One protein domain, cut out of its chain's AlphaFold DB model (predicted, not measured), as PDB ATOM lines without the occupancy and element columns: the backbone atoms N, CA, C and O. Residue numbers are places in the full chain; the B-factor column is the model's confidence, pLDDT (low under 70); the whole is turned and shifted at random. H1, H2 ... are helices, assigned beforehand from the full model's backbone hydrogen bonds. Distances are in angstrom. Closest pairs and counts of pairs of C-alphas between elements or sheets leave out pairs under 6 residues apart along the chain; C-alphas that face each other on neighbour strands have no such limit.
ATOM      1  N   PRO A  37     314.200 325.441 343.942       77.69
ATOM      2  CA  PRO A  37     314.241 324.071 344.453       77.69
ATOM      3  C   PRO A  37     313.867 323.975 345.941       77.69
ATOM      4  O   PRO A  37     313.120 323.083 346.338       77.69
ATOM      5  N   LEU A  38     314.287 324.966 346.733       75.12
ATOM      6  CA  LEU A  38     313.969 325.082 348.157       75.12
ATOM      7  C   LEU A  38     312.484 325.365 348.420       75.12
ATOM      8  O   LEU A  38     311.897 324.798 349.339       75.12
ATOM      9  N   ALA A  39     311.848 326.228 347.622       79.25
ATOM     10  CA  ALA A  39     310.418 326.508 347.749       79.25
ATOM     11  C   ALA A  39     309.573 325.269 347.417       79.25
ATOM     12  O   ALA A  39     308.594 324.972 348.107       79.25
ATOM     13  N   ARG A  40     309.991 324.504 346.402       79.06
ATOM     14  CA  ARG A  40     309.366 323.228 346.048       79.06
ATOM     15  C   ARG A  40     309.522 322.194 347.161       79.06
ATOM     16  O   ARG A  40     308.532 321.559 347.520       79.06
ATOM     17  N   GLU A  41     310.723 322.038 347.713       81.62
ATOM     18  CA  GLU A  41     310.982 321.114 348.824       81.62
ATOM     19  C   GLU A  41     310.108 321.452 350.035       81.62
ATOM     20  O   GLU A  41     309.410 320.585 350.552       81.62
ATOM     21  N   ARG A  42     310.040 322.731 350.424       81.19
ATOM     22  CA  ARG A  42     309.184 323.185 351.531       81.19
ATOM     23  C   ARG A  42     307.710 322.856 351.313       81.19
ATOM     24  O   ARG A  42     307.037 322.438 352.252       81.19
ATOM     25  N   ARG A  43     307.195 323.021 350.090       84.06
ATOM     26  CA  ARG A  43     305.810 322.641 349.774       84.06
ATOM     27  C   ARG A  43     305.598 321.136 349.918       84.06
ATOM     28  O   ARG A  43     304.605 320.732 350.513       84.06
ATOM     29  N   LEU A  44     306.503 320.323 349.380       83.50
ATOM     30  CA  LEU A  44     306.397 318.863 349.447       83.50
ATOM     31  C   LEU A  44     306.484 318.358 350.891       83.50
ATOM     32  O   LEU A  44     305.690 317.513 351.286       83.50
ATOM     33  N   LEU A  45     307.378 318.930 351.702       83.06
ATOM     34  CA  LEU A  45     307.489 318.601 353.123       83.06
ATOM     35  C   LEU A  45     306.194 318.915 353.883       83.06
ATOM     36  O   LEU A  45     305.745 318.088 354.668       83.06
ATOM     37  N   ARG A  46     305.538 320.049 353.591       80.88
ATOM     38  CA  ARG A  46     304.221 320.379 354.167       80.88
ATOM     39  C   ARG A  46     303.124 319.400 353.749       80.88
ATOM     40  O   ARG A  46     302.269 319.079 354.558       80.88
ATOM     41  N   GLN A  47     303.151 318.917 352.506       84.81
ATOM     42  CA  GLN A  47     302.201 317.901 352.028       84.81
ATOM     43  C   GLN A  47     302.421 316.528 352.676       84.81
ATOM     44  O   GLN A  47     301.522 315.698 352.660       84.81
ATOM     45  N   MET A  48     303.608 316.283 353.229       82.88
ATOM     46  CA  MET A  48     303.993 315.030 353.875       82.88
ATOM     47  C   MET A  48     304.059 315.155 355.405       82.88
ATOM     48  O   MET A  48     304.704 314.326 356.045       82.88
ATOM     49  N   ALA A  49     303.423 316.177 355.989       73.00
ATOM     50  CA  ALA A  49     303.469 316.451 357.427       73.00
ATOM     51  C   ALA A  49     302.961 315.273 358.278       73.00
ATOM     52  O   ALA A  49     303.496 315.031 359.353       73.00
ATOM     53  N   ASP A  50     302.024 314.479 357.755       82.44
ATOM     54  CA  ASP A  50     301.462 313.315 358.456       82.44
ATOM     55  C   ASP A  50     302.429 312.117 358.529       82.44
ATOM     56  O   ASP A  50     302.168 311.130 359.216       82.44
ATOM     57  N   ASN A  51     303.561 312.160 357.816       82.44
ATOM     58  CA  ASN A  51     304.577 311.122 357.918       82.44
ATOM     59  C   ASN A  51     305.446 311.382 359.160       82.44
ATOM     60  O   ASN A  51     306.176 312.374 359.176       82.44
ATOM     61  N   PRO A  52     305.487 310.470 360.150       75.75
ATOM     62  CA  PRO A  52     306.174 310.709 361.421       75.75
ATOM     63  C   PRO A  52     307.677 310.966 361.254       75.75
ATOM     64  O   PRO A  52     308.273 311.712 362.023       75.75
ATOM     65  N   ARG A  53     308.309 310.407 360.213       68.00
ATOM     66  CA  ARG A  53     309.726 310.670 359.909       68.00
ATOM     67  C   ARG A  53     309.942 312.062 359.319       68.00
ATOM     68  O   ARG A  53     310.989 312.663 359.535       68.00
ATOM     69  N   VAL A  54     308.978 312.553 358.543       74.56
ATOM     70  CA  VAL A  54     309.018 313.894 357.951       74.56
ATOM     71  C   VAL A  54     308.662 314.937 359.000       74.56
ATOM     72  O   VAL A  54     309.383 315.920 359.088       74.56
ATOM     73  N   ALA A  55     307.656 314.685 359.841       74.25
ATOM     74  CA  ALA A  55     307.353 315.481 361.027       74.25
ATOM     75  C   ALA A  55     308.591 315.611 361.919       74.25
ATOM     76  O   ALA A  55     309.087 316.716 362.106       74.25
ATOM     77  N   HIS A  56     309.210 314.487 362.301       70.94
ATOM     78  CA  HIS A  56     310.446 314.499 363.081       70.94
ATOM     79  C   HIS A  56     311.565 315.290 362.381       70.94
ATOM     80  O   HIS A  56     312.299 316.025 363.028       70.94
ATOM     81  N   ARG A  57     311.716 315.187 361.056       76.50
ATOM     82  CA  ARG A  57     312.736 315.946 360.308       76.50
ATOM     83  C   ARG A  57     312.428 317.447 360.215       76.50
ATOM     84  O   ARG A  57     313.364 318.241 360.226       76.50
ATOM     85  N   ILE A  58     311.158 317.825 360.083       73.31
ATOM     86  CA  ILE A  58     310.691 319.219 360.062       73.31
ATOM     87  C   ILE A  58     310.862 319.852 361.446       73.31
ATOM     88  O   ILE A  58     311.305 320.992 361.533       73.31
ATOM     89  N   GLU A  59     310.532 319.104 362.496       73.50
ATOM     90  CA  GLU A  59     310.573 319.541 363.893       73.50
ATOM     91  C   GLU A  59     311.997 319.611 364.444       73.50
ATOM     92  O   GLU A  59     312.368 320.607 365.054       73.50
ATOM     93  N   HIS A  60     312.805 318.573 364.222       77.00
ATOM     94  CA  HIS A  60     314.111 318.459 364.872       77.00
ATOM     95  C   HIS A  60     315.218 319.096 364.037       77.00
ATOM     96  O   HIS A  60     316.209 319.567 364.589       77.00
ATOM     97  N   GLY A  61     315.042 319.144 362.710       72.81
ATOM     98  CA  GLY A  61     316.099 319.527 361.786       72.81
ATOM     99  C   GLY A  61     317.357 318.651 361.909       72.81
ATOM    100  O   GLY A  61     317.590 317.959 362.889       72.81
ATOM    101  N   ILE A  62     318.207 318.733 360.886       66.75
ATOM    102  CA  ILE A  62     319.620 318.320 360.914       66.75
ATOM    103  C   ILE A  62     319.890 316.801 360.989       66.75
ATOM    104  O   ILE A  62     319.251 316.008 361.676       66.75
ATOM    105  N   LEU A  63     320.867 316.391 360.178       68.56
ATOM    106  CA  LEU A  63     321.378 315.030 360.131       68.56
ATOM    107  C   LEU A  63     322.129 314.699 361.431       68.56
ATOM    108  O   LEU A  63     322.839 315.548 361.963       68.56
ATOM    109  N   PRO A  64     322.055 313.452 361.913       73.19
ATOM    110  CA  PRO A  64     322.903 313.012 363.008       73.19
ATOM    111  C   PRO A  64     324.390 313.237 362.700       73.19
ATOM    112  O   PRO A  64     324.851 312.924 361.600       73.19
ATOM    113  N   GLN A  65     325.153 313.684 363.700       72.44
ATOM    114  CA  GLN A  65     326.574 314.047 363.587       72.44
ATOM    115  C   GLN A  65     327.450 312.967 362.921       72.44
ATOM    116  O   GLN A  65     328.390 313.275 362.190       72.44
ATOM    117  N   TRP A  66     327.131 311.682 363.116       77.75
ATOM    118  CA  TRP A  66     327.877 310.581 362.497       77.75
ATOM    119  C   TRP A  66     327.809 310.593 360.962       77.75
ATOM    120  O   TRP A  66     328.728 310.105 360.303       77.75
ATOM    121  N   MET A  67     326.748 311.157 360.375       71.44
ATOM    122  CA  MET A  67     326.605 311.264 358.924       71.44
ATOM    123  C   MET A  67     327.510 312.348 358.337       71.44
ATOM    124  O   MET A  67     328.029 312.165 357.235       71.44
ATOM    125  N   ASP A  68     327.749 313.434 359.073       82.50
ATOM    126  CA  ASP A  68     328.703 314.466 358.668       82.50
ATOM    127  C   ASP A  68     330.138 313.931 358.720       82.50
ATOM    128  O   ASP A  68     330.887 314.085 357.757       82.50
ATOM    129  N   VAL A  69     330.483 313.186 359.775       85.38
ATOM    130  CA  VAL A  69     331.786 312.507 359.904       85.38
ATOM    131  C   VAL A  69     331.985 311.465 358.796       85.38
ATOM    132  O   VAL A  69     333.066 311.357 358.215       85.38
ATOM    133  N   ALA A  70     330.941 310.706 358.448       78.19
ATOM    134  CA  ALA A  70     331.000 309.732 357.360       78.19
ATOM    135  C   ALA A  70     331.194 310.394 355.984       78.19
ATOM    136  O   ALA A  70     331.892 309.836 355.135       78.19
ATOM    137  N   ARG A  71     330.592 311.569 355.754       80.31
ATOM    138  CA  ARG A  71     330.810 312.376 354.545       80.31
ATOM    139  C   ARG A  71     332.251 312.873 354.480       80.31
ATOM    140  O   ARG A  71     332.937 312.610 353.497       80.31
ATOM    141  N   GLU A  72     332.723 313.494 355.554       89.19
ATOM    142  CA  GLU A  72     334.072 314.057 355.638       89.19
ATOM    143  C   GLU A  72     335.153 312.977 355.456       89.19
ATOM    144  O   GLU A  72     336.165 313.186 354.787       89.19
ATOM    145  N   ARG A  73     334.919 311.767 355.982       89.19
ATOM    146  CA  ARG A  73     335.810 310.622 355.768       89.19
ATOM    147  C   ARG A  73     335.906 310.225 354.291       89.19
ATOM    148  O   ARG A  73     337.008 310.003 353.798       89.19
ATOM    149  N   ARG A  74     334.777 310.147 353.582       84.75
ATOM    150  CA  ARG A  74     334.754 309.800 352.148       84.75
ATOM    151  C   ARG A  74     335.449 310.856 351.297       84.75
ATOM    152  O   ARG A  74     336.152 310.508 350.354       84.75
ATOM    153  N   GLU A  75     335.271 312.129 351.635       90.25
ATOM    154  CA  GLU A  75     335.921 313.245 350.941       90.25
ATOM    155  C   GLU A  75     337.444 313.206 351.122       90.25
ATOM    156  O   GLU A  75     338.176 313.338 350.141       90.25
ATOM    157  N   ARG A  76     337.931 312.923 352.339       88.44
ATOM    158  CA  ARG A  76     339.366 312.715 352.605       88.44
ATOM    159  C   ARG A  76     339.938 311.527 351.834       88.44
ATOM    160  O   ARG A  76     341.014 311.641 351.258       88.44
ATOM    161  N   GLU A  77     339.231 310.399 351.809       84.88
ATOM    162  CA  GLU A  77     339.660 309.203 351.072       84.88
ATOM    163  C   GLU A  77     339.725 309.468 349.558       84.88
ATOM    164  O   GLU A  77     340.703 309.097 348.909       84.88
ATOM    165  N   ALA A  78     338.743 310.181 348.999       81.50
ATOM    166  CA  ALA A  78     338.743 310.579 347.593       81.50
ATOM    167  C   ALA A  78     339.872 311.573 347.263       81.50
ATOM    168  O   ALA A  78     340.546 311.424 346.245       81.50
ATOM    169  N   ALA A  79     340.117 312.559 348.131       84.81
ATOM    170  CA  ALA A  79     341.218 313.503 347.966       84.81
ATOM    171  C   ALA A  79     342.577 312.789 347.995       84.81
ATOM    172  O   ALA A  79     343.398 313.019 347.111       84.81
ATOM    173  N   ALA A  80     342.775 311.860 348.936       82.12
ATOM    174  CA  ALA A  80     344.001 311.074 349.051       82.12
ATOM    175  C   ALA A  80     344.279 310.228 347.797       82.12
ATOM    176  O   ALA A  80     345.421 310.155 347.344       82.12
ATOM    177  N   MET A  81     343.240 309.628 347.204       75.81
ATOM    178  CA  MET A  81     343.365 308.883 345.945       75.81
ATOM    179  C   MET A  81     343.742 309.780 344.762       75.81
ATOM    180  O   MET A  81     344.500 309.351 343.900       75.81
TER     181      MET A  81
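This is residues 37 to 81 of the 136 residues of an uncharacterized protein of Nocardiopsis alba (strain ATCC BAA-2165 / BE74) (UniProt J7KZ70). Two short helices, H1 and H2, make a loose corner at one end, and a longer helix, H3, sticks out from them as a free arm on a thin link. The arm makes much of the length: residues 59 to 81 stand free, and of these 65 to 81 belong to H3. The printed part has 45 residues with three named helices, in the order H1, H2, H3, and no named strand; its class is all helix. The whole is extended, with a radius of gyration of the C-alphas of 15.1 A, and its flat outline spans 43 by 22 by 12 A.

Find C-alpha 37 at (314.241, 324.071, 344.453); from there H1 runs through residues 37 to 47, 15.5 A from first to last C-alpha. Look next at Pro 52, where H2 begins; it holds residues 52 to 60 and is 11.6 A long. Then find C-alpha 65 at (326.574, 314.047, 363.587), the start of H3, residues 65 to 81, which runs 24.9 A to C-alpha 81 at (343.365, 308.883, 345.945).

Start with H1 and H2, which are close but not clearly touching: their closest C-alphas, those of Leu 45 and Val 54, are 6.9 A apart. Their lines stand at a steep tilt of 56 degrees, and they run opposite ways. Go on to H3, and you will find it apart from both H1 and H2. Along the backbones of H1, H2 and H3, every O i to N i+4 pair is within hydrogen-bond range.

The two C-alphas farthest apart are those of Asp 50 and Met 81, at 44.0 A. The printed part has no cut, and both links, H1 to H2 and H2 to H3, are tight, with 4 residues each. Read the B-factor column for the model's confidence: the mean pLDDT of the printed part is 79.0, and residues 53, 62 and 63 are under 70.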